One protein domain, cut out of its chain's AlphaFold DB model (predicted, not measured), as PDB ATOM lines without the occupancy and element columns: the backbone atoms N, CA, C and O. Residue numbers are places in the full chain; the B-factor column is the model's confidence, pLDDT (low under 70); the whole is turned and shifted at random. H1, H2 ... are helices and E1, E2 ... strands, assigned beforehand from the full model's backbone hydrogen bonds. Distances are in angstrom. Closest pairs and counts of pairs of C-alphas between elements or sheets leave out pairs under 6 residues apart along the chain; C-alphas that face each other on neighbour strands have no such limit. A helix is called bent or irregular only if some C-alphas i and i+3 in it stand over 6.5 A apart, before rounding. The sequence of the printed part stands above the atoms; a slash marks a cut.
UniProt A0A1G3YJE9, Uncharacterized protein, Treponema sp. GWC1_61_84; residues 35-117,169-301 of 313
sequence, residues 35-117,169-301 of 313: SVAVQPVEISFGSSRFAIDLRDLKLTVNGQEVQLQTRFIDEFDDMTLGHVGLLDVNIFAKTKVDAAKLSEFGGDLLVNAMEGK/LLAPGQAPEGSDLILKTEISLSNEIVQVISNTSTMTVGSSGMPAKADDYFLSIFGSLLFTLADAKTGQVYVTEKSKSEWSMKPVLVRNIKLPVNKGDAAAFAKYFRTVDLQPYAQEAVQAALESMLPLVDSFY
ATOM      1  N   SER A  35      89.351 101.461  74.574       96.56
ATOM      2  CA  SER A  35      88.187 102.016  73.879       96.56
ATOM      3  C   SER A  35      87.424 100.928  73.116       96.56
ATOM      4  O   SER A  35      88.032 100.014  72.547       96.56
ATOM      5  N   VAL A  36      86.092 101.024  73.083       97.25
ATOM      6  CA  VAL A  36      85.215 100.040  72.428       97.25
ATOM      7  C   VAL A  36      84.417 100.684  71.300       97.25
ATOM      8  O   VAL A  36      83.701 101.660  71.503       97.25
ATOM      9  N   ALA A  37      84.486 100.095  70.111       97.50
ATOM     10  CA  ALA A  37      83.547 100.358  69.030       97.50
ATOM     11  C   ALA A  37      82.397  99.344  69.075       97.50
ATOM     12  O   ALA A  37      82.620  98.139  68.966       97.50
ATOM     13  N   VAL A  38      81.164  99.818  69.192       97.56
ATOM     14  CA  VAL A  38      79.948  99.002  69.132       97.56
ATOM     15  C   VAL A  38      79.441  98.999  67.692       97.56
ATOM     16  O   VAL A  38      79.203 100.060  67.118       97.56
ATOM     17  N   GLN A  39      79.296  97.826  67.077       96.19
ATOM     18  CA  GLN A  39      78.633  97.714  65.774       96.19
ATOM     19  C   GLN A  39      77.109  97.837  65.927       96.19
ATOM     20  O   GLN A  39      76.584  97.478  66.983       96.19
ATOM     21  N   PRO A  40      76.384  98.279  64.879       95.25
ATOM     22  CA  PRO A  40      74.927  98.202  64.867       95.25
ATOM     23  C   PRO A  40      74.455  96.791  65.212       95.25
ATOM     24  O   PRO A  40      74.983  95.813  64.679       95.25
ATOM     25  N   VAL A  41      73.468  96.688  66.102       97.00
ATOM     26  CA  VAL A  41      72.938  95.387  66.523       97.00
ATOM     27  C   VAL A  41      72.177  94.768  65.357       97.00
ATOM     28  O   VAL A  41      71.251  95.378  64.823       97.00
ATOM     29  N   GLU A  42      72.542  93.557  64.954       97.25
ATOM     30  CA  GLU A  42      71.825  92.835  63.907       97.25
ATOM     31  C   GLU A  42      70.532  92.253  64.485       97.25
ATOM     32  O   GLU A  42      70.561  91.498  65.455       97.25
ATOM     33  N   ILE A  43      69.382  92.622  63.912       96.12
ATOM     34  CA  ILE A  43      68.061  92.197  64.388       96.12
ATOM     35  C   ILE A  43      67.378  91.345  63.324       96.12
ATOM     36  O   ILE A  43      67.205  91.779  62.183       96.12
ATOM     37  N   SER A  44      66.924  90.155  63.713       94.75
ATOM     38  CA  SER A  44      66.123  89.277  62.857       94.75
ATOM     39  C   SER A  44      64.854  88.791  63.558       94.75
ATOM     40  O   SER A  44      64.819  88.599  64.775       94.75
ATOM     41  N   PHE A  45      63.796  88.576  62.771       93.25
ATOM     42  CA  PHE A  45      62.528  88.028  63.248       93.25
ATOM     43  C   PHE A  45      62.254  86.674  62.611       93.25
ATOM     44  O   PHE A  45      62.401  86.502  61.399       93.25
ATOM     45  N   GLY A  46      61.818  85.724  63.432       86.50
ATOM     46  CA  GLY A  46      61.558  84.356  63.013       86.50
ATOM     47  C   GLY A  46      60.251  83.795  63.555       86.50
ATOM     48  O   GLY A  46      59.547  84.408  64.361       86.50
ATOM     49  N   SER A  47      59.943  82.585  63.102       81.75
ATOM     50  CA  SER A  47      58.932  81.740  63.729       81.75
ATOM     51  C   SER A  47      59.623  80.790  64.702       81.75
ATOM     52  O   SER A  47      60.588  80.125  64.333       81.75
ATOM     53  N   SER A  48      59.081  80.679  65.912       70.62
ATOM     54  CA  SER A  48      59.482  79.701  66.941       70.62
ATOM     55  C   SER A  48      59.319  78.254  66.470       70.62
ATOM     56  O   SER A  48      59.999  77.350  66.949       70.62
ATOM     57  N   ARG A  49      58.389  78.036  65.537       76.00
ATOM     58  CA  ARG A  49      57.995  76.730  65.022       76.00
ATOM     59  C   ARG A  49      57.505  76.828  63.583       76.00
ATOM     60  O   ARG A  49      57.048  77.881  63.130       76.00
ATOM     61  N   PHE A  50      57.574  75.708  62.871       73.38
ATOM     62  CA  PHE A  50      56.904  75.569  61.585       73.38
ATOM     63  C   PHE A  50      55.404  75.386  61.828       73.38
ATOM     64  O   PHE A  50      55.000  74.426  62.474       73.38
ATOM     65  N   ALA A  51      54.592  76.311  61.320       74.44
ATOM     66  CA  ALA A  51      53.144  76.265  61.451       74.44
ATOM     67  C   ALA A  51      52.503  76.574  60.095       74.44
ATOM     68  O   ALA A  51      52.839  77.578  59.460       74.44
ATOM     69  N   ILE A  52      51.596  75.706  59.646       71.81
ATOM     70  CA  ILE A  52      50.816  75.915  58.424       71.81
ATOM     71  C   ILE A  52      49.441  76.424  58.843       71.81
ATOM     72  O   ILE A  52      48.676  75.699  59.473       71.81
ATOM     73  N   ASP A  53      49.117  77.667  58.489       75.25
ATOM     74  CA  ASP A  53      47.799  78.238  58.768       75.25
ATOM     75  C   ASP A  53      46.775  77.726  57.745       75.25
ATOM     76  O   ASP A  53      46.759  78.155  56.592       75.25
ATOM     77  N   LEU A  54      45.938  76.774  58.166       74.25
ATOM     78  CA  LEU A  54      44.892  76.164  57.336       74.25
ATOM     79  C   LEU A  54      43.493  76.724  57.622       74.25
ATOM     80  O   LEU A  54      42.520  76.256  57.031       74.25
ATOM     81  N   ARG A  55      43.362  77.724  58.501       77.12
ATOM     82  CA  ARG A  55      42.051  78.197  58.985       77.12
ATOM     83  C   ARG A  55      41.181  78.814  57.887       77.12
ATOM     84  O   ARG A  55      39.957  78.713  57.945       77.12
ATOM     85  N   ASP A  56      41.810  79.402  56.872       70.06
ATOM     86  CA  ASP A  56      41.135  79.979  55.704       70.06
ATOM     87  C   ASP A  56      41.010  78.985  54.524       70.06
ATOM     88  O   ASP A  56      40.444  79.328  53.482       70.06
ATOM     89  N   LEU A  57      41.508  77.745  54.658       73.62
ATOM     90  CA  LEU A  57      41.444  76.745  53.592       73.62
ATOM     91  C   LEU A  57      40.065  76.074  53.547       73.62
ATOM     92  O   LEU A  57      39.576  75.496  54.522       73.62
ATOM     93  N   LYS A  58      39.463  76.100  52.359       74.75
ATOM     94  CA  LYS A  58      38.265  75.331  52.025       74.75
ATOM     95  C   LYS A  58      38.649  74.180  51.108       74.75
ATOM     96  O   LYS A  58      39.321  74.397  50.101       74.75
ATOM     97  N   LEU A  59      38.204  72.973  51.433       80.44
ATOM     98  CA  LEU A  59      38.341  71.812  50.560       80.44
ATOM     99  C   LEU A  59      36.984  71.465  49.967       80.44
ATOM    100  O   LEU A  59      35.995  71.400  50.686       80.44
ATOM    101  N   THR A  60      36.924  71.193  48.668       79.56
ATOM    102  CA  THR A  60      35.718  70.628  48.055       79.56
ATOM    103  C   THR A  60      35.894  69.121  47.920       79.56
ATOM    104  O   THR A  60      36.747  68.663  47.164       79.56
ATOM    105  N   VAL A  61      35.078  68.344  48.630       80.06
ATOM    106  CA  VAL A  61      35.066  66.878  48.552       80.06
ATOM    107  C   VAL A  61      33.708  66.449  48.015       80.06
ATOM    108  O   VAL A  61      32.681  66.748  48.615       80.06
ATOM    109  N   ASN A  62      33.686  65.784  46.856       83.75
ATOM    110  CA  ASN A  62      32.453  65.334  46.190       83.75
ATOM    111  C   ASN A  62      31.391  66.443  46.015       83.75
ATOM    112  O   ASN A  62      30.195  66.199  46.153       83.75
ATOM    113  N   GLY A  63      31.824  67.676  45.734       81.25
ATOM    114  CA  GLY A  63      30.934  68.830  45.557       81.25
ATOM    115  C   GLY A  63      30.446  69.488  46.854       81.25
ATOM    116  O   GLY A  63      29.739  70.488  46.779       81.25
ATOM    117  N   GLN A  64      30.835  68.986  48.031       77.38
ATOM    118  CA  GLN A  64      30.590  69.644  49.316       77.38
ATOM    119  C   GLN A  64      31.815  70.455  49.750       77.38
ATOM    120  O   GLN A  64      32.934  69.941  49.747       77.38
ATOM    121  N   GLU A  65      31.608  71.718  50.136       77.75
ATOM    122  CA  GLU A  65      32.639  72.513  50.809       77.75
ATOM    123  C   GLU A  65      32.812  72.010  52.250       77.75
ATOM    124  O   GLU A  65      31.919  72.143  53.084       77.75
ATOM    125  N   VAL A  66      33.981  71.449  52.544       74.31
ATOM    126  CA  VAL A  66      34.460  71.164  53.893       74.31
ATOM    127  C   VAL A  66      35.356  72.322  54.307       74.31
ATOM    128  O   VAL A  66      36.438  72.534  53.752       74.31
ATOM    129  N   GLN A  67      34.898  73.093  55.288       68.75
ATOM    130  CA  GLN A  67      35.730  74.098  55.923       68.75
ATOM    131  C   GLN A  67      36.577  73.408  56.992       68.75
ATOM    132  O   GLN A  67      36.031  72.792  57.904       68.75
ATOM    133  N   LEU A  68      37.902  73.514  56.899       65.38
ATOM    134  CA  LEU A  68      38.827  72.899  57.860       65.38
ATOM    135  C   LEU A  68      38.887  73.652  59.203       65.38
ATOM    136  O   LEU A  68      39.893  73.569  59.892       65.38
ATOM    137  N   GLN A  69      37.840  74.408  59.555       57.06
ATOM    138  CA  GLN A  69      37.788  75.381  60.649       57.06
ATOM    139  C   GLN A  69      38.355  74.829  61.965       57.06
ATOM    140  O   GLN A  69      37.649  74.225  62.769       57.06
ATOM    141  N   THR A  70      39.630  75.104  62.220       65.94
ATOM    142  CA  THR A  70      40.201  75.055  63.560       65.94
ATOM    143  C   THR A  70      40.226  76.475  64.112       65.94
ATOM    144  O   THR A  70      40.500  77.449  63.407       65.94
ATOM    145  N   ARG A  71      39.896  76.622  65.397       76.50
ATOM    146  CA  ARG A  71      39.957  77.907  66.114       76.50
ATOM    147  C   ARG A  71      41.395  78.452  66.173       76.50
ATOM    148  O   ARG A  71      41.604  79.664  66.204       76.50
ATOM    149  N   PHE A  72      42.372  77.551  66.133       85.19
ATOM    150  CA  PHE A  72      43.801  77.813  66.260       85.19
ATOM    151  C   PHE A  72      44.573  77.211  65.083       85.19
ATOM    152  O   PHE A  72      44.097  76.281  64.433       85.19
ATOM    153  N   ILE A  73      45.753  77.761  64.795       86.44
ATOM    154  CA  ILE A  73      46.706  77.170  63.846       86.44
ATOM    155  C   ILE A  73      47.180  75.810  64.375       86.44
ATOM    156  O   ILE A  73      47.320  74.868  63.605       86.44
ATOM    157  N   ASP A  74      47.412  75.731  65.685       87.62
ATOM    158  CA  ASP A  74      47.850  74.540  66.412       87.62
ATOM    159  C   ASP A  74      47.496  74.687  67.904       87.62
ATOM    160  O   ASP A  74      47.244  75.804  68.365       87.62
ATOM    161  N   GLU A  75      47.500  73.595  68.662       90.12
ATOM    162  CA  GLU A  75      47.296  73.581  70.118       90.12
ATOM    163  C   GLU A  75      48.431  72.805  70.792       90.12
ATOM    164  O   GLU A  75      48.836  71.742  70.324       90.12
ATOM    165  N   PHE A  76      48.973  73.325  71.893       88.31
ATOM    166  CA  PHE A  76      50.100  72.697  72.586       88.31
ATOM    167  C   PHE A  76      50.163  73.094  74.063       88.31
ATOM    168  O   PHE A  76      49.573  74.087  74.488       88.31
ATOM    169  N   ASP A  77      50.915  72.324  74.848       87.12
ATOM    170  CA  ASP A  77      51.188  72.641  76.249       87.12
ATOM    171  C   ASP A  77      52.428  73.537  76.365       87.12
ATOM    172  O   ASP A  77      53.552  73.123  76.073       87.12
ATOM    173  N   ASP A  78      52.222  74.779  76.796       84.31
ATOM    174  CA  ASP A  78      53.276  75.716  77.167       84.31
ATOM    175  C   ASP A  78      53.627  75.565  78.654       84.31
ATOM    176  O   ASP A  78      52.756  75.528  79.528       84.31
ATOM    177  N   MET A  79      54.924  75.531  78.962       77.94
ATOM    178  CA  MET A  79      55.407  75.338  80.334       77.94
ATOM    179  C   MET A  79      54.964  76.439  81.307       77.94
ATOM    180  O   MET A  79      54.867  76.192  82.506       77.94
ATOM    181  N   THR A  80      54.732  77.656  80.813       78.81
ATOM    182  CA  THR A  80      54.390  78.823  81.631       78.81
ATOM    183  C   THR A  80      52.890  79.098  81.602       78.81
ATOM    184  O   THR A  80      52.303  79.382  82.645       78.81
ATOM    185  N   LEU A  81      52.269  79.005  80.426       81.81
ATOM    186  CA  LEU A  81      50.882  79.408  80.180       81.81
ATOM    187  C   LEU A  81      49.864  78.259  80.307       81.81
ATOM    188  O   LEU A  81      48.664  78.527  80.383       81.81
ATOM    189  N   GLY A  82      50.318  77.003  80.371       85.62
ATOM    190  CA  GLY A  82      49.455  75.822  80.348       85.62
ATOM    191  C   GLY A  82      49.069  75.432  78.921       85.62
ATOM    192  O   GLY A  82      49.849  75.615  77.992       85.62
ATOM    193  N   HIS A  83      47.863  74.902  78.730       89.44
ATOM    194  CA  HIS A  83      47.394  74.515  77.401       89.44
ATOM    195  C   HIS A  83      46.971  75.751  76.595       89.44
ATOM    196  O   HIS A  83      46.081  76.503  77.020       89.44
ATOM    197  N   VAL A  84      47.598  75.964  75.438       89.81
ATOM    198  CA  VAL A  84      47.420  77.161  74.610       89.81
ATOM    199  C   VAL A  84      47.084  76.825  73.160       89.81
ATOM    200  O   VAL A  84      47.508  75.811  72.615       89.81
ATOM    201  N   GLY A  85      46.348  77.734  72.527       90.31
ATOM    202  CA  GLY A  85      46.049  77.719  71.105       90.31
ATOM    203  C   GLY A  85      46.835  78.797  70.364       90.31
ATOM    204  O   GLY A  85      46.773  79.979  70.711       90.31
ATOM    205  N   LEU A  86      47.566  78.397  69.329       90.25
ATOM    206  CA  LEU A  86      48.366  79.272  68.478       90.25
ATOM    207  C   LEU A  86      47.480  80.072  67.524       90.25
ATOM    208  O   LEU A  86      46.711  79.510  66.745       90.25
ATOM    209  N   LEU A  87      47.618  81.394  67.530       89.12
ATOM    210  CA  LEU A  87      46.849  82.285  66.662       89.12
ATOM    211  C   LEU A  87      47.669  82.861  65.523       89.12
ATOM    212  O   LEU A  87      47.121  83.055  64.438       89.12
ATOM    213  N   ASP A  88      48.941  83.163  65.767       89.25
ATOM    214  CA  ASP A  88      49.836  83.669  64.736       89.25
ATOM    215  C   ASP A  88      51.303  83.405  65.083       89.25
ATOM    216  O   ASP A  88      51.668  83.334  66.254       89.25
ATOM    217  N   VAL A  89      52.144  83.306  64.057       89.94
ATOM    218  CA  VAL A  89      53.604  83.138  64.163       89.94
ATOM    219  C   VAL A  89      54.318  84.235  63.391       89.94
ATOM    220  O   VAL A  89      53.825  84.687  62.353       89.94
ATOM    221  N   ASN A  90      55.494  84.631  63.871       90.12
ATOM    222  CA  ASN A  90      56.285  85.731  63.327       90.12
ATOM    223  C   ASN A  90      55.444  87.012  63.163       90.12
ATOM    224  O   ASN A  90      55.424  87.657  62.108       90.12
ATOM    225  N   ILE A  91      54.674  87.331  64.207       91.12
ATOM    226  CA  ILE A  91      53.780  88.483  64.241       91.12
ATOM    227  C   ILE A  91      54.541  89.802  64.061       91.12
ATOM    228  O   ILE A  91      54.025  90.673  63.377       91.12
ATOM    229  N   PHE A  92      55.782  89.927  64.545       93.56
ATOM    230  CA  PHE A  92      56.620  91.119  64.359       93.56
ATOM    231  C   PHE A  92      56.912  91.420  62.888       93.56
ATOM    232  O   PHE A  92      56.790  92.567  62.459       93.56
ATOM    233  N   ALA A  93      57.230  90.401  62.083       91.88
ATOM    234  CA  ALA A  93      57.402  90.597  60.645       91.88
ATOM    235  C   ALA A  93      56.076  90.994  59.971       91.88
ATOM    236  O   ALA A  93      56.054  91.841  59.078       91.88
ATOM    237  N   LYS A  94      54.953  90.419  60.421       90.62
ATOM    238  CA  LYS A  94      53.609  90.693  59.879       90.62
ATOM    239  C   LYS A  94      53.076  92.079  60.255       90.62
ATOM    240  O   LYS A  94      52.386  92.687  59.440       90.62
ATOM    241  N   THR A  95      53.409  92.585  61.441       90.56
ATOM    242  CA  THR A  95      53.074  93.943  61.908       90.56
ATOM    243  C   THR A  95      54.096  94.990  61.478       90.56
ATOM    244  O   THR A  95      53.882  96.174  61.723       90.56
ATOM    245  N   LYS A  96      55.169  94.580  60.786       92.19
ATOM    246  CA  LYS A  96      56.245  95.456  60.304       92.19
ATOM    247  C   LYS A  96      56.959  96.199  61.438       92.19
ATOM    248  O   LYS A  96      57.233  97.391  61.312       92.19
ATOM    249  N   VAL A  97      57.274  95.489  62.524       95.69
ATOM    250  CA  VAL A  97      58.226  95.986  63.529       95.69
ATOM    251  C   VAL A  97      59.520  96.383  62.819       95.69
ATOM    252  O   VAL A  97      60.031  95.658  61.961       95.69
ATOM    253  N   ASP A  98      60.030  97.559  63.153       96.94
ATOM    254  CA  ASP A  98      61.167  98.170  62.483       96.94
ATOM    255  C   ASP A  98      62.476  97.675  63.111       96.94
ATOM    256  O   ASP A  98      62.883  98.108  64.193       96.94
ATOM    257  N   ALA A  99      63.131  96.739  62.420       96.56
ATOM    258  CA  ALA A  99      64.413  96.174  62.830       96.56
ATOM    259  C   ALA A  99      65.540  97.223  62.867       96.56
ATOM    260  O   ALA A  99      66.437  97.109  63.700       96.56
ATOM    261  N   ALA A 100      65.488  98.260  62.021       95.75
ATOM    262  CA  ALA A 100      66.494  99.318  62.017       95.75
ATOM    263  C   ALA A 100      66.359 100.204  63.260       95.75
ATOM    264  O   ALA A 100      67.359 100.479  63.920       95.75
ATOM    265  N   LYS A 101      65.128 100.554  63.659       96.25
ATOM    266  CA  LYS A 101      64.886 101.255  64.934       96.25
ATOM    267  C   LYS A 101      65.307 100.438  66.151       96.25
ATOM    268  O   LYS A 101      65.785 101.002  67.128       96.25
ATOM    269  N   LEU A 102      65.118  99.116  66.119       96.88
ATOM    270  CA  LEU A 102      65.614  98.237  67.185       96.88
ATOM    271  C   LEU A 102      67.144  98.169  67.209       96.88
ATOM    272  O   LEU A 102      67.721  98.117  68.291       96.88
ATOM    273  N   SER A 103      67.786  98.186  66.039       97.00
ATOM    274  CA  SER A 103      69.246  98.221  65.908       97.00
ATOM    275  C   SER A 103      69.837  99.501  66.503       97.00
ATOM    276  O   SER A 103      70.763  99.423  67.308       97.00
ATOM    277  N   GLU A 104      69.256 100.660  66.170       95.75
ATOM    278  CA  GLU A 104      69.630 101.971  66.721       95.75
ATOM    279  C   GLU A 104      69.448 102.001  68.242       95.75
ATOM    280  O   GLU A 104      70.409 102.231  68.973       95.75
ATOM    281  N   PHE A 105      68.253 101.637  68.723       96.69
ATOM    282  CA  PHE A 105      67.962 101.525  70.153       96.69
ATOM    283  C   PHE A 105      68.959 100.616  70.884       96.69
ATOM    284  O   PHE A 105      69.451 100.965  71.956       96.69
ATOM    285  N   GLY A 106      69.264  99.448  70.314       96.62
ATOM    286  CA  GLY A 106      70.188  98.495  70.913       96.62
ATOM    287  C   GLY A 106      71.631  99.001  70.948       96.62
ATOM    288  O   GLY A 106      72.316  98.823  71.954       96.62
ATOM    289  N   GLY A 107      72.085  99.656  69.878       96.88
ATOM    290  CA  GLY A 107      73.407 100.277  69.812       96.88
ATOM    291  C   GLY A 107      73.569 101.389  70.848       96.88
ATOM    292  O   GLY A 107      74.538 101.380  71.610       96.88
ATOM    293  N   ASP A 108      72.584 102.283  70.933       97.00
ATOM    294  CA  ASP A 108      72.554 103.365  71.920       97.00
ATOM    295  C   ASP A 108      72.522 102.827  73.350       97.00
ATOM    296  O   ASP A 108      73.237 103.327  74.216       97.00
ATOM    297  N   LEU A 109      71.722 101.791  73.613       96.44
ATOM    298  CA  LEU A 109      71.665 101.152  74.925       96.44
ATOM    299  C   LEU A 109      73.030 100.595  75.332       96.44
ATOM    300  O   LEU A 109      73.471 100.836  76.454       96.44
ATOM    301  N   LEU A 110      73.712  99.877  74.434       96.06
ATOM    302  CA  LEU A 110      75.029  99.302  74.714       96.06
ATOM    303  C   LEU A 110      76.076 100.386  74.990       96.06
ATOM    304  O   LEU A 110      76.813 100.271  75.968       96.06
ATOM    305  N   VAL A 111      76.118 101.448  74.179       96.06
ATOM    306  CA  VAL A 111      77.033 102.577  74.411       96.06
ATOM    307  C   VAL A 111      76.714 103.263  75.734       96.06
ATOM    308  O   VAL A 111      77.607 103.431  76.558       96.06
ATOM    309  N   ASN A 112      75.447 103.587  75.996       94.50
ATOM    310  CA  ASN A 112      75.047 104.225  77.248       94.50
ATOM    311  C   ASN A 112      75.363 103.351  78.467       94.50
ATOM    312  O   ASN A 112      75.780 103.877  79.498       94.50
ATOM    313  N   ALA A 113      75.204 102.032  78.371       92.19
ATOM    314  CA  ALA A 113      75.581 101.109  79.435       92.19
ATOM    315  C   ALA A 113      77.098 101.106  79.673       92.19
ATOM    316  O   ALA A 113      77.532 101.254  80.815       92.19
ATOM    317  N   MET A 114      77.896 101.024  78.603       91.88
ATOM    318  CA  MET A 114      79.361 101.083  78.669       91.88
ATOM    319  C   MET A 114      79.892 102.458  79.090       91.88
ATOM    320  O   MET A 114      81.016 102.559  79.550       91.88
ATOM    321  N   GLU A 115      79.108 103.526  78.966       90.25
ATOM    322  CA  GLU A 115      79.442 104.848  79.507       90.25
ATOM    323  C   GLU A 115      78.883 105.070  80.926       90.25
ATOM    324  O   GLU A 115      79.026 106.157  81.491       90.25
ATOM    325  N   GLY A 116      78.216 104.069  81.515       87.19
ATOM    326  CA  GLY A 116      77.595 104.158  82.840       87.19
ATOM    327  C   GLY A 116      76.366 105.078  82.917       87.19
ATOM    328  O   GLY A 116      75.962 105.463  84.019       87.19
ATOM    329  N   LYS A 117      75.782 105.445  81.769       89.50
ATOM    330  CA  LYS A 117      74.589 106.299  81.613       89.50
ATOM    331  C   LYS A 117      73.272 105.514  81.620       89.50
ATOM    332  O   LYS A 117      72.226 106.115  81.842       89.50
ATOM    333  N   LEU A 169      79.222 104.147  69.068       95.94
ATOM    334  CA  LEU A 169      78.407 103.431  68.095       95.94
ATOM    335  C   LEU A 169      78.935 103.708  66.687       95.94
ATOM    336  O   LEU A 169      79.074 104.860  66.274       95.94
ATOM    337  N   LEU A 170      79.225 102.644  65.947       95.00
ATOM    338  CA  LEU A 170      79.595 102.716  64.542       95.00
ATOM    339  C   LEU A 170      78.349 102.797  63.661       95.00
ATOM    340  O   LEU A 170      77.353 102.120  63.908       95.00
ATOM    341  N   ALA A 171      78.436 103.553  62.570       91.38
ATOM    342  CA  ALA A 171      77.457 103.459  61.498       91.38
ATOM    343  C   ALA A 171      77.561 102.095  60.774       91.38
ATOM    344  O   ALA A 171      78.627 101.467  60.769       91.38
ATOM    345  N   PRO A 172      76.488 101.628  60.105       88.25
ATOM    346  CA  PRO A 172      76.541 100.416  59.290       88.25
ATOM    347  C   PRO A 172      77.693 100.442  58.276       88.25
ATOM    348  O   PRO A 172      77.813 101.365  57.474       88.25
ATOM    349  N   GLY A 173      78.551  99.419  58.318       85.44
ATOM    350  CA  GLY A 173      79.713  99.284  57.429       85.44
ATOM    351  C   GLY A 173      80.929 100.147  57.790       85.44
ATOM    352  O   GLY A 173      81.947 100.058  57.105       85.44
ATOM    353  N   GLN A 174      80.864 100.953  58.853       90.12
ATOM    354  CA  GLN A 174      82.000 101.746  59.318       90.12
ATOM    355  C   GLN A 174      83.075 100.847  59.954       90.12
ATOM    356  O   GLN A 174      82.776  99.911  60.700       90.12
ATOM    357  N   ALA A 175      84.343 101.143  59.664       86.94
ATOM    358  CA  ALA A 175      85.479 100.482  60.298       86.94
ATOM    359  C   ALA A 175      85.697 101.005  61.737       86.94
ATOM    360  O   ALA A 175      85.457 102.187  61.992       86.94
ATOM    361  N   PRO A 176      86.196 100.176  62.673       88.06
ATOM    362  CA  PRO A 176      86.469 100.566  64.062       88.06
ATOM    363  C   PRO A 176      87.768 101.392  64.188       88.06
ATOM    364  O   PRO A 176      88.616 101.122  65.039       88.06
ATOM    365  N   GLU A 177      87.990 102.352  63.287       87.25
ATOM    366  CA  GLU A 177      89.224 103.138  63.244       87.25
ATOM    367  C   GLU A 177      89.440 103.899  64.557       87.25
ATOM    368  O   GLU A 177      88.586 104.656  65.008       87.25
ATOM    369  N   GLY A 178      90.607 103.696  65.173       86.38
ATOM    370  CA  GLY A 178      90.972 104.349  66.432       86.38
ATOM    371  C   GLY A 178      90.445 103.670  67.698       86.38
ATOM    372  O   GLY A 178      90.856 104.076  68.780       86.38
ATOM    373  N   SER A 179      89.617 102.627  67.586       95.12
ATOM    374  CA  SER A 179      89.186 101.822  68.733       95.12
ATOM    375  C   SER A 179      90.119 100.636  68.982       95.12
ATOM    376  O   SER A 179      90.688 100.060  68.051       95.12
ATOM    377  N   ASP A 180      90.272 100.250  70.248       97.38
ATOM    378  CA  ASP A 180      91.059  99.072  70.631       97.38
ATOM    379  C   ASP A 180      90.254  97.777  70.469       97.38
ATOM    380  O   ASP A 180      90.805  96.718  70.160       97.38
ATOM    381  N   LEU A 181      88.941  97.861  70.693       97.81
ATOM    382  CA  LEU A 181      88.023  96.730  70.725       97.81
ATOM    383  C   LEU A 181      86.829  96.957  69.804       97.81
ATOM    384  O   LEU A 181      86.427  98.091  69.551       97.81
ATOM    385  N   ILE A 182      86.237  95.858  69.351       97.38
ATOM    386  CA  ILE A 182      84.976  95.837  68.618       97.38
ATOM    387  C   ILE A 182      83.986  94.903  69.316       97.38
ATOM    388  O   ILE A 182      84.315  93.747  69.595       97.38
ATOM    389  N   LEU A 183      82.782  95.405  69.590       97.44
ATOM    390  CA  LEU A 183      81.645  94.619  70.051       97.44
ATOM    391  C   LEU A 183      80.674  94.398  68.891       97.44
ATOM    392  O   LEU A 183      80.156  95.351  68.309       97.44
ATOM    393  N   LYS A 184      80.417  93.128  68.581       96.69
ATOM    394  CA  LYS A 184      79.401  92.695  67.618       96.69
ATOM    395  C   LYS A 184      78.267  92.012  68.354       96.69
ATOM    396  O   LYS A 184      78.552  91.201  69.234       96.69
ATOM    397  N   THR A 185      77.030  92.283  67.953       96.44
ATOM    398  CA  THR A 185      75.843  91.733  68.610       96.44
ATOM    399  C   THR A 185      74.765  91.397  67.588       96.44
ATOM    400  O   THR A 185      74.435  92.223  66.740       96.44
ATOM    401  N   GLU A 186      74.192  90.204  67.706       95.50
ATOM    402  CA  GLU A 186      73.077  89.714  66.899       95.50
ATOM    403  C   GLU A 186      71.959  89.223  67.823       95.50
ATOM    404  O   GLU A 186      72.195  88.465  68.769       95.50
ATOM    405  N   ILE A 187      70.728  89.642  67.536       93.75
ATOM    406  CA  ILE A 187      69.520  89.201  68.225       93.75
ATOM    407  C   ILE A 187      68.552  88.614  67.204       93.75
ATOM    408  O   ILE A 187      68.127  89.273  66.253       93.75
ATOM    409  N   SER A 188      68.139  87.378  67.460       92.12
ATOM    410  CA  SER A 188      67.055  86.728  66.735       92.12
ATOM    411  C   SER A 188      65.847  86.572  67.648       92.12
ATOM    412  O   SER A 188      65.960  85.969  68.716       92.12
ATOM    413  N   LEU A 189      64.697  87.120  67.247       91.31
ATOM    414  CA  LEU A 189      63.443  87.046  67.999       91.31
ATOM    415  C   LEU A 189      62.406  86.215  67.242       91.31
ATOM    416  O   LEU A 189      61.812  86.646  66.252       91.31
ATOM    417  N   SER A 190      62.131  85.031  67.766       90.81
ATOM    418  CA  SER A 190      60.953  84.244  67.429       90.81
ATOM    419  C   SER A 190      59.757  84.725  68.237       90.81
ATOM    420  O   SER A 190      59.862  84.946  69.436       90.81
ATOM    421  N   ASN A 191      58.610  84.916  67.600       91.50
ATOM    422  CA  ASN A 191      57.467  85.530  68.271       91.50
ATOM    423  C   ASN A 191      56.146  84.945  67.773       91.50
ATOM    424  O   ASN A 191      55.979  84.674  66.583       91.50
ATOM    425  N   GLU A 192      55.216  84.731  68.691       91.25
ATOM    426  CA  GLU A 192      53.920  84.123  68.419       91.25
ATOM    427  C   GLU A 192      52.823  84.738  69.289       91.25
ATOM    428  O   GLU A 192      53.075  85.251  70.380       91.25
ATOM    429  N   ILE A 193      51.595  84.705  68.780       91.06
ATOM    430  CA  ILE A 193      50.407  85.083  69.536       91.06
ATOM    431  C   ILE A 193      49.681  83.811  69.928       91.06
ATOM    432  O   ILE A 193      49.325  83.009  69.060       91.06
ATOM    433  N   VAL A 194      49.411  83.658  71.218       90.50
ATOM    434  CA  VAL A 194      48.706  82.500  71.765       90.50
ATOM    435  C   VAL A 194      47.512  82.932  72.604       90.50
ATOM    436  O   VAL A 194      47.517  83.999  73.221       90.50
ATOM    437  N   GLN A 195      46.485  82.087  72.635       90.44
ATOM    438  CA  GLN A 195      45.383  82.178  73.584       90.44
ATOM    439  C   GLN A 195      45.491  81.042  74.595       90.44
ATOM    440  O   GLN A 195      45.696  79.891  74.223       90.44
ATOM    441  N   VAL A 196      45.276  81.341  75.869       89.12
ATOM    442  CA  VAL A 196      45.189  80.322  76.916       89.12
ATOM    443  C   VAL A 196      43.850  79.602  76.807       89.12
ATOM    444  O   VAL A 196      42.798  80.212  76.999       89.12
ATOM    445  N   ILE A 197      43.885  78.301  76.521       88.56
ATOM    446  CA  ILE A 197      42.693  77.444  76.461       88.56
ATOM    447  C   ILE A 197      42.336  76.990  77.875       88.56
ATOM    448  O   ILE A 197      41.209  77.169  78.336       88.56
ATOM    449  N   SER A 198      43.320  76.459  78.600       85.31
ATOM    450  CA  SER A 198      43.162  76.093  80.003       85.31
ATOM    451  C   SER A 198      44.474  76.260  80.750       85.31
ATOM    452  O   SER A 198      45.505  75.738  80.326       85.31
ATOM    453  N   ASN A 199      44.424  76.940  81.894       71.19
ATOM    454  CA  ASN A 199      45.594  77.040  82.747       71.19
ATOM    455  C   ASN A 199      45.773  75.733  83.537       71.19
ATOM    456  O   ASN A 199      45.043  75.462  84.490       71.19
ATOM    457  N   THR A 200      46.747  74.934  83.120       63.53
ATOM    458  CA  THR A 200      47.250  73.756  83.840       63.53
ATOM    459  C   THR A 200      48.572  74.045  84.564       63.53
ATOM    460  O   THR A 200      49.085  73.185  85.277       63.53
ATOM    461  N   SER A 201      49.113  75.257  84.411       61.09
ATOM    462  CA  SER A 201      50.383  75.704  84.972       61.09
ATOM    463  C   SER A 201      50.206  76.304  86.368       61.09
ATOM    464  O   SER A 201      49.318  77.114  86.640       61.09
ATOM    465  N   THR A 202      51.108  75.941  87.278       56.38
ATOM    466  CA  THR A 202      51.228  76.567  88.604       56.38
ATOM    467  C   THR A 202      52.207  77.745  88.612       56.38
ATOM    468  O   THR A 202      52.477  78.298  89.677       56.38
ATOM    469  N   MET A 203      52.783  78.109  87.460       53.47
ATOM    470  CA  MET A 203      53.790  79.168  87.344       53.47
ATOM    471  C   MET A 203      53.138  80.543  87.135       53.47
ATOM    472  O   MET A 203      52.137  80.686  86.433       53.47
ATOM    473  N   THR A 204      53.703  81.575  87.761       54.50
ATOM    474  CA  THR A 204      53.296  82.974  87.569       54.50
ATOM    475  C   THR A 204      53.878  83.534  86.272       54.50
ATOM    476  O   THR A 204      54.981  83.167  85.868       54.50
ATOM    477  N   VAL A 205      53.136  84.425  85.602       53.78
ATOM    478  CA  VAL A 205      53.490  84.913  84.260       53.78
ATOM    479  C   VAL A 205      53.908  86.383  84.280       53.78
ATOM    480  O   VAL A 205      53.155  87.258  84.723       53.78
ATOM    481  N   GLY A 206      55.090  86.657  83.721       47.62
ATOM    482  CA  GLY A 206      55.583  88.006  83.431       47.62
ATOM    483  C   GLY A 206      55.764  88.911  84.660       47.62
ATOM    484  O   GLY A 206      55.707  88.471  85.807       47.62
ATOM    485  N   SER A 207      55.945  90.210  84.406       40.16
ATOM    486  CA  SER A 207      56.070  91.267  85.428       40.16
ATOM    487  C   SER A 207      54.805  91.463  86.273       40.16
ATOM    488  O   SER A 207      54.856  92.083  87.331       40.16
ATOM    489  N   SER A 208      53.667  90.914  85.833       41.94
ATOM    490  CA  SER A 208      52.375  91.040  86.515       41.94
ATOM    491  C   SER A 208      52.224  90.145  87.750       41.94
ATOM    492  O   SER A 208      51.328  90.376  88.559       41.94
ATOM    493  N   GLY A 209      53.053  89.099  87.887       54.06
ATOM    494  CA  GLY A 209      53.021  88.176  89.028       54.06
ATOM    495  C   GLY A 209      51.731  87.355  89.182       54.06
ATOM    496  O   GLY A 209      51.594  86.630  90.165       54.06
ATOM    497  N   MET A 210      50.787  87.438  88.239       57.53
ATOM    498  CA  MET A 210      49.496  86.749  88.302       57.53
ATOM    499  C   MET A 210      49.484  85.515  87.386       57.53
ATOM    500  O   MET A 210      50.107  85.532  86.321       57.53
ATOM    501  N   PRO A 211      48.784  84.431  87.768       67.62
ATOM    502  CA  PRO A 211      48.626  83.272  86.899       67.62
ATOM    503  C   PRO A 211      47.791  83.637  85.666       67.62
ATOM    504  O   PRO A 211      46.823  84.402  85.761       67.62
ATOM    505  N   ALA A 212      48.147  83.061  84.516       78.38
ATOM    506  CA  ALA A 212      47.361  83.172  83.294       78.38
ATOM    507  C   ALA A 212      45.931  82.645  83.505       78.38
ATOM    508  O   ALA A 212      45.703  81.702  84.266       78.38
ATOM    509  N   LYS A 213      44.947  83.247  82.838       81.94
ATOM    510  CA  LYS A 213      43.549  82.795  82.882       81.94
ATOM    511  C   LYS A 213      43.116  82.295  81.515       81.94
ATOM    512  O   LYS A 213      43.623  82.756  80.500       81.94
ATOM    513  N   ALA A 214      42.150  81.380  81.494       85.06
ATOM    514  CA  ALA A 214      41.502  80.981  80.251       85.06
ATOM    515  C   ALA A 214      40.973  82.215  79.499       85.06
ATOM    516  O   ALA A 214      40.467  83.159  80.117       85.06
ATOM    517  N   ASP A 215      41.117  82.174  78.179       85.38
ATOM    518  CA  ASP A 215      40.854  83.251  77.226       85.38
ATOM    519  C   ASP A 215      41.785  84.474  77.318       85.38
ATOM    520  O   ASP A 215      41.559  85.441  76.590       85.38
ATOM    521  N   ASP A 216      42.830  84.458  78.154       86.69
ATOM    522  CA  ASP A 216      43.890  85.467  78.070       86.69
ATOM    523  C   ASP A 216      44.714  85.265  76.790       86.69
ATOM    524  O   ASP A 216      44.943  84.137  76.347       86.69
ATOM    525  N   TYR A 217      45.201  86.370  76.228       88.06
ATOM    526  CA  TYR A 217      46.051  86.370  75.044       88.06
ATOM    527  C   TYR A 217      47.446  86.858  75.409       88.06
ATOM    528  O   TYR A 217      47.598  87.843  76.140       88.06
ATOM    529  N   PHE A 218      48.457  86.187  74.875       88.88
ATOM    530  CA  PHE A 218      49.854  86.499  75.130       88.88
ATOM    531  C   PHE A 218      50.621  86.652  73.822       88.88
ATOM    532  O   PHE A 218      50.410  85.904  72.867       88.88
ATOM    533  N   LEU A 219      51.528  87.624  73.814       90.06
ATOM    534  CA  LEU A 219      52.662  87.659  72.910       90.06
ATOM    535  C   LEU A 219      53.784  86.857  73.570       90.06
ATOM    536  O   LEU A 219      54.363  87.296  74.569       90.06
ATOM    537  N   SER A 220      54.054  85.680  73.020       89.12
ATOM    538  CA  SER A 220      55.156  84.819  73.432       89.12
ATOM    539  C   SER A 220      56.355  85.111  72.543       89.12
ATOM    540  O   SER A 220      56.298  84.960  71.323       89.12
ATOM    541  N   ILE A 221      57.436  85.571  73.155       87.62
ATOM    542  CA  ILE A 221      58.702  85.886  72.501       87.62
ATOM    543  C   ILE A 221      59.719  84.868  72.996       87.62
ATOM    544  O   ILE A 221      59.798  84.608  74.192       87.62
ATOM    545  N   PHE A 222      60.480  84.315  72.065       85.19
ATOM    546  CA  PHE A 222      61.644  83.471  72.273       85.19
ATOM    547  C   PHE A 222      62.791  84.087  71.485       85.19
ATOM    548  O   PHE A 222      62.571  84.676  70.430       85.19
ATOM    549  N   GLY A 223      64.031  83.917  71.913       82.00
ATOM    550  CA  GLY A 223      65.125  84.441  71.114       82.00
ATOM    551  C   GLY A 223      66.484  83.897  71.475       82.00
ATOM    552  O   GLY A 223      66.650  83.159  72.447       82.00
ATOM    553  N   SER A 224      67.454  84.303  70.671       85.75
ATOM    554  CA  SER A 224      68.873  84.073  70.896       85.75
ATOM    555  C   SER A 224      69.638  85.385  70.793       85.75
ATOM    556  O   SER A 224      69.314  86.234  69.964       85.75
ATOM    557  N   LEU A 225      70.671  85.506  71.619       89.81
ATOM    558  CA  LEU A 225      71.649  86.582  71.578       89.81
ATOM    559  C   LEU A 225      73.011  85.963  71.274       89.81
ATOM    560  O   LEU A 225      73.459  85.079  72.009       89.81
ATOM    561  N   LEU A 226      73.660  86.438  70.218       92.50
ATOM    562  CA  LEU A 226      75.063  86.167  69.936       92.50
ATOM    563  C   LEU A 226      75.829  87.471  70.089       92.50
ATOM    564  O   LEU A 226      75.363  88.526  69.661       92.50
ATOM    565  N   PHE A 227      77.005  87.411  70.700       94.12
ATOM    566  CA  PHE A 227      77.867  88.577  70.772       94.12
ATOM    567  C   PHE A 227      79.334  88.178  70.757       94.12
ATOM    568  O   PHE A 227      79.714  87.061  71.109       94.12
ATOM    569  N   THR A 228      80.182  89.101  70.327       96.06
ATOM    570  CA  THR A 228      81.629  88.911  70.308       96.06
ATOM    571  C   THR A 228      82.314  90.226  70.626       96.06
ATOM    572  O   THR A 228      82.146  91.203  69.899       96.06
ATOM    573  N   LEU A 229      83.114  90.222  71.688       96.44
ATOM    574  CA  LEU A 229      84.055  91.285  72.010       96.44
ATOM    575  C   LEU A 229      85.456  90.842  71.581       96.44
ATOM    576  O   LEU A 229      85.978  89.845  72.092       96.44
ATOM    577  N   ALA A 230      86.057  91.573  70.651       96.56
ATOM    578  CA  ALA A 230      87.348  91.230  70.065       96.56
ATOM    579  C   ALA A 230      88.269  92.446  69.934       96.56
ATOM    580  O   ALA A 230      87.817  93.587  69.935       96.56
ATOM    581  N   ASP A 231      89.567  92.196  69.794       96.31
ATOM    582  CA  ASP A 231      90.548  93.202  69.396       96.31
ATOM    583  C   ASP A 231      90.243  93.712  67.981       96.31
ATOM    584  O   ASP A 231      90.119  92.926  67.038       96.31
ATOM    585  N   ALA A 232      90.131  95.032  67.829       95.06
ATOM    586  CA  ALA A 232      89.703  95.651  66.577       95.06
ATOM    587  C   ALA A 232      90.715  95.474  65.429       95.06
ATOM    588  O   ALA A 232      90.326  95.525  64.261       95.06
ATOM    589  N   LYS A 233      92.005  95.263  65.736       92.06
ATOM    590  CA  LYS A 233      93.084  95.161  64.736       92.06
ATOM    591  C   LYS A 233      93.412  93.720  64.378       92.06
ATOM    592  O   LYS A 233      93.628  93.401  63.213       92.06
ATOM    593  N   THR A 234      93.505  92.862  65.386       93.75
ATOM    594  CA  THR A 234      93.964  91.475  65.241       93.75
ATOM    595  C   THR A 234      92.815  90.480  65.121       93.75
ATOM    596  O   THR A 234      93.033  89.355  64.678       93.75
ATOM    597  N   GLY A 235      91.599  90.867  65.521       93.00
ATOM    598  CA  GLY A 235      90.444  89.973  65.577       93.00
ATOM    599  C   GLY A 235      90.512  88.948  66.712       93.00
ATOM    600  O   GLY A 235      89.692  88.031  66.746       93.00
ATOM    601  N   GLN A 236      91.469  89.070  67.641       95.06
ATOM    602  CA  GLN A 236      91.540  88.197  68.809       95.06
ATOM    603  C   GLN A 236      90.265  88.340  69.647       95.06
ATOM    604  O   GLN A 236      89.962  89.422  70.143       95.06
ATOM    605  N   VAL A 237      89.538  87.241  69.839       95.44
ATOM    606  CA  VAL A 237      88.300  87.213  70.628       95.44
ATOM    607  C   VAL A 237      88.616  87.112  72.121       95.44
ATOM    608  O   VAL A 237      89.383  86.241  72.534       95.44
ATOM    609  N   TYR A 238      87.990  87.975  72.925       93.44
ATOM    610  CA  TYR A 238      88.109  87.983  74.386       93.44
ATOM    611  C   TYR A 238      86.860  87.435  75.078       93.44
ATOM    612  O   TYR A 238      86.967  86.644  76.013       93.44
ATOM    613  N   VAL A 239      85.667  87.835  74.620       92.38
ATOM    614  CA  VAL A 239      84.393  87.433  75.235       92.38
ATOM    615  C   VAL A 239      83.374  87.070  74.160       92.38
ATOM    616  O   VAL A 239      83.288  87.733  73.128       92.38
ATOM    617  N   THR A 240      82.604  86.012  74.412       91.94
ATOM    618  CA  THR A 240      81.477  85.561  73.579       91.94
ATOM    619  C   THR A 240      80.304  85.138  74.460       91.94
ATOM    620  O   THR A 240      80.444  85.043  75.682       91.94
ATOM    621  N   GLU A 241      79.183  84.762  73.847       86.12
ATOM    622  CA  GLU A 241      78.028  84.165  74.527       86.12
ATOM    623  C   GLU A 241      78.353  82.851  75.258       86.12
ATOM    624  O   GLU A 241      77.606  82.410  76.130       86.12
ATOM    625  N   LYS A 242      79.482  82.216  74.917       86.06
ATOM    626  CA  LYS A 242      79.973  80.974  75.535       86.06
ATOM    627  C   LYS A 242      80.968  81.210  76.666       86.06
ATOM    628  O   LYS A 242      81.412  80.240  77.290       86.06
ATOM    629  N   SER A 243      81.354  82.459  76.923       84.06
ATOM    630  CA  SER A 243      82.270  82.783  78.012       84.06
ATOM    631  C   SER A 243      81.666  82.355  79.347       84.06
ATOM    632  O   SER A 243      80.521  82.662  79.671       84.06
ATOM    633  N   LYS A 244      82.445  81.609  80.136       74.25
ATOM    634  CA  LYS A 244      81.997  81.141  81.448       74.25
ATOM    635  C   LYS A 244      81.957  82.314  82.419       74.25
ATOM    636  O   LYS A 244      82.967  82.980  82.619       74.25
ATOM    637  N   SER A 245      80.817  82.487  83.073       72.38
ATOM    638  CA  SER A 245      80.668  83.340  84.246       72.38
ATOM    639  C   SER A 245      80.226  82.484  85.425       72.38
ATOM    640  O   SER A 245      79.427  81.558  85.268       72.38
ATOM    641  N   GLU A 246      80.753  82.787  86.611       69.38
ATOM    642  CA  GLU A 246      80.277  82.197  87.869       69.38
ATOM    643  C   GLU A 246      78.793  82.526  88.109       69.38
ATOM    644  O   GLU A 246      78.041  81.771  88.727       69.38
ATOM    645  N   TRP A 247      78.359  83.654  87.558       67.69
ATOM    646  CA  TRP A 247      76.983  84.098  87.527       67.69
ATOM    647  C   TRP A 247      76.441  83.653  86.171       67.69
ATOM    648  O   TRP A 247      76.582  84.357  85.177       67.69
ATOM    649  N   SER A 248      75.940  82.414  86.097       53.47
ATOM    650  CA  SER A 248      75.392  81.847  84.858       53.47
ATOM    651  C   SER A 248      74.238  82.711  84.361       53.47
ATOM    652  O   SER A 248      73.105  82.574  84.821       53.47
ATOM    653  N   MET A 249      74.517  83.552  83.378       59.25
ATOM    654  CA  MET A 249      73.520  84.332  82.672       59.25
ATOM    655  C   MET A 249      73.211  83.603  81.379       59.25
ATOM    656  O   MET A 249      74.001  83.606  80.441       59.25
ATOM    657  N   LYS A 250      72.072  82.916  81.342       53.19
ATOM    658  CA  LYS A 250      71.477  82.574  80.054       53.19
ATOM    659  C   LYS A 250      70.655  83.792  79.653       53.19
ATOM    660  O   LYS A 250      69.805  84.171  80.456       53.19
ATOM    661  N   PRO A 251      70.882  84.403  78.483       53.56
ATOM    662  CA  PRO A 251      69.975  85.412  77.956       53.56
ATOM    663  C   PRO A 251      68.571  84.805  77.905       53.56
ATOM    664  O   PRO A 251      68.290  83.935  77.080       53.56
ATOM    665  N   VAL A 252      67.703  85.162  78.853       54.91
ATOM    666  CA  VAL A 252      66.331  84.651  78.871       54.91
ATOM    667  C   VAL A 252      65.512  85.564  77.981       54.91
ATOM    668  O   VAL A 252      64.924  86.547  78.415       54.91
ATOM    669  N   LEU A 253      65.489  85.204  76.705       59.91
ATOM    670  CA  LEU A 253      64.642  85.809  75.686       59.91
ATOM    671  C   LEU A 253      63.244  85.174  75.649       59.91
ATOM    672  O   LEU A 253      62.540  85.333  74.661       59.91
ATOM    673  N   VAL A 254      62.852  84.444  76.703       67.56
ATOM    674  CA  VAL A 254      61.490  83.920  76.858       67.56
ATOM    675  C   VAL A 254      60.662  84.948  77.613       67.56
ATOM    676  O   VAL A 254      60.820  85.111  78.823       67.56
ATOM    677  N   ARG A 255      59.780  85.651  76.903       72.88
ATOM    678  CA  ARG A 255      58.821  86.582  77.506       72.88
ATOM    679  C   ARG A 255      57.414  86.229  77.076       72.88
ATOM    680  O   ARG A 255      57.132  86.122  75.892       72.88
ATOM    681  N   ASN A 256      56.533  86.105  78.059       80.62
ATOM    682  CA  ASN A 256      55.099  86.010  77.843       80.62
ATOM    683  C   ASN A 256      54.478  87.329  78.289       80.62
ATOM    684  O   ASN A 256      54.339  87.590  79.486       80.62
ATOM    685  N   ILE A 257      54.140  88.172  77.319       83.00
ATOM    686  CA  ILE A 257      53.566  89.492  77.561       83.00
ATOM    687  C   ILE A 257      52.059  89.391  77.374       83.00
ATOM    688  O   ILE A 257      51.579  89.077  76.284       83.00
ATOM    689  N   LYS A 258      51.301  89.647  78.443       85.19
ATOM    690  CA  LYS A 258      49.840  89.657  78.373       85.19
ATOM    691  C   LYS A 258      49.377  90.824  77.507       85.19
ATOM    692  O   LYS A 258      49.690  91.976  77.798       85.19
ATOM    693  N   LEU A 259      48.586  90.529  76.484       83.94
ATOM    694  CA  LEU A 259      47.988  91.543  75.625       83.94
ATOM    695  C   LEU A 259      46.686  92.044  76.273       83.94
ATOM    696  O   LEU A 259      45.879  91.224  76.724       83.94
ATOM    697  N   PRO A 260      46.455  93.367  76.354       78.38
ATOM    698  CA  PRO A 260      45.311  93.946  77.059       78.38
ATOM    699  C   PRO A 260      44.029  93.868  76.217       78.38
ATOM    700  O   PRO A 260      43.453  94.882  75.829       78.38
ATOM    701  N   VAL A 261      43.581  92.654  75.906       75.88
ATOM    702  CA  VAL A 261      42.363  92.404  75.127       75.88
ATOM    703  C   VAL A 261      41.208  91.969  76.026       75.88
ATOM    704  O   VAL A 261      41.383  91.226  76.994       75.88
ATOM    705  N   ASN A 262      40.001  92.428  75.696       65.19
ATOM    706  CA  ASN A 262      38.777  91.927  76.317       65.19
ATOM    707  C   ASN A 262      38.519  90.486  75.852       65.19
ATOM    708  O   ASN A 262      38.874  90.128  74.728       65.19
ATOM    709  N   LYS A 263      37.862  89.668  76.687       63.47
ATOM    710  CA  LYS A 263      37.440  88.313  76.294       63.47
ATOM    711  C   LYS A 263      36.686  88.361  74.962       63.47
ATOM    712  O   LYS A 263      35.758  89.154  74.818       63.47
ATOM    713  N   GLY A 264      37.047  87.500  74.015       61.50
ATOM    714  CA  GLY A 264      36.355  87.440  72.729       61.50
ATOM    715  C   GLY A 264      36.872  86.355  71.792       61.50
ATOM    716  O   GLY A 264      37.651  85.490  72.192       61.50
ATOM    717  N   ASP A 265      36.379  86.410  70.557       70.19
ATOM    718  CA  ASP A 265      36.528  85.389  69.522       70.19
ATOM    719  C   ASP A 265      37.951  85.337  68.942       70.19
ATOM    720  O   ASP A 265      38.435  86.295  68.336       70.19
ATOM    721  N   ALA A 266      38.599  84.180  69.087       67.75
ATOM    722  CA  ALA A 266      39.921  83.885  68.546       67.75
ATOM    723  C   ALA A 266      40.029  84.166  67.036       67.75
ATOM    724  O   ALA A 266      41.062  84.657  66.575       67.75
ATOM    725  N   ALA A 267      38.961  83.914  66.271       68.88
ATOM    726  CA  ALA A 267      38.939  84.167  64.833       68.88
ATOM    727  C   ALA A 267      38.966  85.671  64.513       68.88
ATOM    728  O   ALA A 267      39.659  86.101  63.586       68.88
ATOM    729  N   ALA A 268      38.270  86.489  65.308       69.62
ATOM    730  CA  ALA A 268      38.324  87.944  65.197       69.62
ATOM    731  C   ALA A 268      39.711  88.482  65.588       69.62
ATOM    732  O   ALA A 268      40.267  89.359  64.917       69.62
ATOM    733  N   PHE A 269      40.306  87.919  66.642       74.38
ATOM    734  CA  PHE A 269      41.574  88.404  67.172       74.38
ATOM    735  C   PHE A 269      42.802  88.016  66.343       74.38
ATOM    736  O   PHE A 269      43.753  88.795  66.278       74.38
ATOM    737  N   ALA A 270      42.768  86.889  65.626       68.62
ATOM    738  CA  ALA A 270      43.859  86.475  64.740       68.62
ATOM    739  C   ALA A 270      44.239  87.558  63.707       68.62
ATOM    740  O   ALA A 270      45.410  87.726  63.375       68.62
ATOM    741  N   LYS A 271      43.260  88.336  63.223       73.31
ATOM    742  CA  LYS A 271      43.499  89.472  62.314       73.31
ATOM    743  C   LYS A 271      43.798  90.767  63.064       73.31
ATOM    744  O   LYS A 271      44.621  91.551  62.599       73.31
ATOM    745  N   TYR A 272      43.170  90.975  64.221       82.06
ATOM    746  CA  TYR A 272      43.377  92.159  65.056       82.06
ATOM    747  C   TYR A 272      44.848  92.355  65.437       82.06
ATOM    748  O   TYR A 272      45.372  93.450  65.251       82.06
ATOM    749  N   PHE A 273      45.547  91.312  65.896       84.56
ATOM    750  CA  PHE A 273      46.928  91.464  66.371       84.56
ATOM    751  C   PHE A 273      47.913  91.938  65.298       84.56
ATOM    752  O   PHE A 273      48.919  92.554  65.630       84.56
ATOM    753  N   ARG A 274      47.595  91.750  64.010       85.25
ATOM    754  CA  ARG A 274      48.389  92.281  62.886       85.25
ATOM    755  C   ARG A 274      48.273  93.801  62.714       85.25
ATOM    756  O   ARG A 274      48.998  94.376  61.913       85.25
ATOM    757  N   THR A 275      47.347  94.436  63.432       84.88
ATOM    758  CA  THR A 275      47.101  95.888  63.409       84.88
ATOM    759  C   THR A 275      47.608  96.603  64.661       84.88
ATOM    760  O   THR A 275      47.587  97.829  64.711       84.88
ATOM    761  N   VAL A 276      48.062  95.849  65.666       86.25
ATOM    762  CA  VAL A 276      48.600  96.396  66.914       86.25
ATOM    763  C   VAL A 276      50.046  96.828  66.690       86.25
ATOM    764  O   VAL A 276      50.820  96.109  66.058       86.25
ATOM    765  N   ASP A 277      50.418  97.989  67.232       89.38
ATOM    766  CA  ASP A 277      51.821  98.386  67.300       89.38
ATOM    767  C   ASP A 277      52.552  97.498  68.313       89.38
ATOM    768  O   ASP A 277      52.306  97.560  69.519       89.38
ATOM    769  N   LEU A 278      53.430  96.638  67.795       91.75
ATOM    770  CA  LEU A 278      54.228  95.724  68.602       91.75
ATOM    771  C   LEU A 278      55.671  96.203  68.811       91.75
ATOM    772  O   LEU A 278      56.451  95.495  69.452       91.75
ATOM    773  N   GLN A 279      56.027  97.397  68.320       94.38
ATOM    774  CA  GLN A 279      57.367  97.961  68.471       94.38
ATOM    775  C   GLN A 279      57.817  98.051  69.942       94.38
ATOM    776  O   GLN A 279      58.935  97.608  70.220       94.38
ATOM    777  N   PRO A 280      56.994  98.528  70.904       91.50
ATOM    778  CA  PRO A 280      57.429  98.650  72.299       91.50
ATOM    779  C   PRO A 280      57.737  97.297  72.950       91.50
ATOM    780  O   PRO A 280      58.687  97.170  73.718       91.50
ATOM    781  N   TYR A 281      56.977  96.255  72.603       89.31
ATOM    782  CA  TYR A 281      57.200  94.906  73.128       89.31
ATOM    783  C   TYR A 281      58.470  94.269  72.555       89.31
ATOM    784  O   TYR A 281      59.186  93.557  73.261       89.31
ATOM    785  N   ALA A 282      58.781  94.546  71.284       91.62
ATOM    786  CA  ALA A 282      60.046  94.138  70.687       91.62
ATOM    787  C   ALA A 282      61.236  94.884  71.319       91.62
ATOM    788  O   ALA A 282      62.260  94.260  71.591       91.62
ATOM    789  N   GLN A 283      61.092  96.182  71.621       92.81
ATOM    790  CA  GLN A 283      62.100  96.961  72.353       92.81
ATOM    791  C   GLN A 283      62.358  96.393  73.754       92.81
ATOM    792  O   GLN A 283      63.517  96.203  74.112       92.81
ATOM    793  N   GLU A 284      61.311  96.044  74.510       88.25
ATOM    794  CA  GLU A 284      61.448  95.413  75.834       88.25
ATOM    795  C   GLU A 284      62.236  94.093  75.755       88.25
ATOM    796  O   GLU A 284      63.105  93.819  76.587       88.25
ATOM    797  N   ALA A 285      61.967  93.274  74.732       87.44
ATOM    798  CA  ALA A 285      62.688  92.024  74.514       87.44
ATOM    799  C   ALA A 285      64.166  92.257  74.151       87.44
ATOM    800  O   ALA A 285      65.035  91.582  74.704       87.44
ATOM    801  N   VAL A 286      64.456  93.219  73.265       91.75
ATOM    802  CA  VAL A 286      65.828  93.599  72.883       91.75
ATOM    803  C   VAL A 286      66.601  94.142  74.083       91.75
ATOM    804  O   VAL A 286      67.713  93.686  74.335       91.75
ATOM    805  N   GLN A 287      66.007  95.054  74.857       91.69
ATOM    806  CA  GLN A 287      66.617  95.614  76.063       91.69
ATOM    807  C   GLN A 287      67.024  94.510  77.038       91.69
ATOM    808  O   GLN A 287      68.184  94.430  77.428       91.69
ATOM    809  N   ALA A 288      66.096  93.610  77.367       86.12
ATOM    810  CA  ALA A 288      66.374  92.509  78.279       86.12
ATOM    811  C   ALA A 288      67.498  91.587  77.776       86.12
ATOM    812  O   ALA A 288      68.302  91.097  78.571       86.12
ATOM    813  N   ALA A 289      67.562  91.346  76.461       88.25
ATOM    814  CA  ALA A 289      68.629  90.566  75.845       88.25
ATOM    815  C   ALA A 289      69.988  91.243  76.051       88.25
ATOM    816  O   ALA A 289      70.916  90.630  76.575       88.25
ATOM    817  N   LEU A 290      70.083  92.518  75.676       91.94
ATOM    818  CA  LEU A 290      71.321  93.288  75.729       91.94
ATOM    819  C   LEU A 290      71.792  93.507  77.165       91.94
ATOM    820  O   LEU A 290      72.965  93.310  77.458       91.94
ATOM    821  N   GLU A 291      70.891  93.816  78.092       90.62
ATOM    822  CA  GLU A 291      71.253  93.936  79.504       90.62
ATOM    823  C   GLU A 291      71.834  92.621  80.035       90.62
ATOM    824  O   GLU A 291      72.836  92.627  80.747       90.62
ATOM    825  N   SER A 292      71.282  91.475  79.613       86.56
ATOM    826  CA  SER A 292      71.750  90.158  80.056       86.56
ATOM    827  C   SER A 292      73.170  89.780  79.626       86.56
ATOM    828  O   SER A 292      73.753  88.876  80.223       86.56
ATOM    829  N   MET A 293      73.756  90.457  78.633       89.25
ATOM    830  CA  MET A 293      75.170  90.263  78.283       89.25
ATOM    831  C   MET A 293      76.115  91.225  79.004       89.25
ATOM    832  O   MET A 293      77.309  90.933  79.061       89.25
ATOM    833  N   LEU A 294      75.631  92.338  79.568       90.94
ATOM    834  CA  LEU A 294      76.494  93.385  80.136       90.94
ATOM    835  C   LEU A 294      77.449  92.865  81.226       90.94
ATOM    836  O   LEU A 294      78.639  93.157  81.125       90.94
ATOM    837  N   PRO A 295      77.037  92.007  82.182       89.62
ATOM    838  CA  PRO A 295      77.967  91.457  83.178       89.62
ATOM    839  C   PRO A 295      79.039  90.512  82.610       89.62
ATOM    840  O   PRO A 295      79.966  90.132  83.324       89.62
ATOM    841  N   LEU A 296      78.913  90.078  81.350       89.25
ATOM    842  CA  LEU A 296      79.934  89.280  80.663       89.25
ATOM    843  C   LEU A 296      80.984  90.160  79.987       89.25
ATOM    844  O   LEU A 296      82.123  89.725  79.824       89.25
ATOM    845  N   VAL A 297      80.602  91.373  79.586       90.94
ATOM    846  CA  VAL A 297      81.448  92.290  78.818       90.94
ATOM    847  C   VAL A 297      81.899  93.506  79.617       90.94
ATOM    848  O   VAL A 297      82.702  94.264  79.096       90.94
ATOM    849  N   ASP A 298      81.443  93.710  80.850       91.44
ATOM    850  CA  ASP A 298      81.841  94.853  81.676       91.44
ATOM    851  C   ASP A 298      81.874  94.516  83.181       91.44
ATOM    852  O   ASP A 298      81.540  93.406  83.607       91.44
ATOM    853  N   SER A 299      82.312  95.474  83.996       90.88
ATOM    854  CA  SER A 299      82.173  95.441  85.448       90.88
ATOM    855  C   SER A 299      80.710  95.510  85.881       90.88
ATOM    856  O   SER A 299      79.881  96.170  85.257       90.88
ATOM    857  N   PHE A 300      80.399  94.859  86.997       91.69
ATOM    858  CA  PHE A 300      79.067  94.866  87.594       91.69
ATOM    859  C   PHE A 300      79.153  94.728  89.117       91.69
ATOM    860  O   PHE A 300      80.217  94.521  89.691       91.69
ATOM    861  N   TYR A 301      78.017  94.831  89.784       91.50
ATOM    862  CA  TYR A 301      77.814  94.602  91.200       91.50
ATOM    863  C   TYR A 301      76.940  93.371  91.391       91.50
ATOM    864  O   TYR A 301      75.924  93.204  90.720       91.50
TER     865      TYR A 301
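AT A GLANCE: This is residues 35 to 117 and 169 to 301 of the 313 residues of an uncharacterized protein of Treponema sp. GWC1_61_84 (UniProt A0A1G3YJE9). A long, strongly twisted sheet, built on the long hairpin of E7 and E8 with shorter strands along both sides, curls round H4, and H2 packs side by side with H4. H1 is on the same face, H3 covers E6 towards one end, and beyond that end the small hairpin of E3 and E4 makes an arm, of which residues 60 to 65 stick out. The printed part has 216 residues with four named helices and ten named strands; along the chain come first the strands E1 to E6, then the helices H1 and H2, then the strands E7 to E10, and last the helices H3 and H4; the large sheet is branched, with E1 and E2 parallel to E7 and its other neighbour pairs antiparallel, and the class is mixed, helices and strands. The whole is only just loose, close to compact, with a radius of gyration of the C-alphas of 20.7 A, and elongated, spanning 72 by 39 by 27 A.

HOW THE PARTS SIT: E7, residues 181 to 198, and E8, residues 217 to 231, are an antiparallel hairpin, with N 188 and O 224 within hydrogen-bond range at 3.0 A. On one side of E7 lie E1, residues 35 to 38, parallel (N 37 and O 181, 2.8 A), E2, residues 42 to 46, parallel (N 44 and O 187, 2.9 A), and E6, residues 82 to 89, antiparallel (N 85 and O 195, 2.8 A); E8 lies on the other side. E5, residues 74 to 78, forms a hairpin with E6, with N 76 and O 84 at 3.0 A. E9, residues 237 to 240, and E10, residues 255 to 258, are antiparallel to E8, with N 229 and O 239, and N 219 and O 257, each at 2.9 A. E7, E8 and E9 form a meander, each strand the antiparallel neighbour of the one before. The sheet curls round H4, residues 279 to 297; the closest C-alphas of H4 and E8 are those of Ala 289 and Leu 225, 6.6 A apart. H2, residues 99 to 114, touches H4, closest at the C-alphas of Leu 102 and Gln 283, 6.4 A, the same way at a tilt of 36 degrees, only just steep. H1, residues 91 to 95, touches H3, residues 266 to 275, closest at the C-alphas of Thr 95 and Arg 274, 5.1 A. E3, residues 58 to 61, and E4, residues 64 to 67, form a hairpin, with N 59 and O 66 at 2.9 A, and both are apart from E7. Every O i to N i+4 pair is within hydrogen-bond range in H1 and H2, but 3 of 6 in H3 and 11 of 15 in H4.

IN THESE COORDINATES: E1 begins at C-alpha 35 (88.187, 102.016, 73.879). E7 is 50.2 A long from C-alpha 181 (88.023, 96.730, 70.725) and bends by 57 degrees at residue 195; E8 is 45.4 A long. H2 is 22.3 A long. H4, 26.8 A long, ends at C-alpha 297 (81.448, 92.290, 78.818) and is irregular, with C-alphas 292 and 295 7.1 A apart.

THE WHOLE: The two C-alphas farthest apart are those of Asn 62 and Gly 178, 73.2 A. Residues 118 to 168 are not printed, and C-alphas 117 and 169 are 14.3 A apart across the cut. The links E2 to E3, E7 to E8 and E9 to E10 are long. Mean pLDDT of the printed part is 84.1; 32 residues are under 70, among them residues 200 to 211 and 246 to 254.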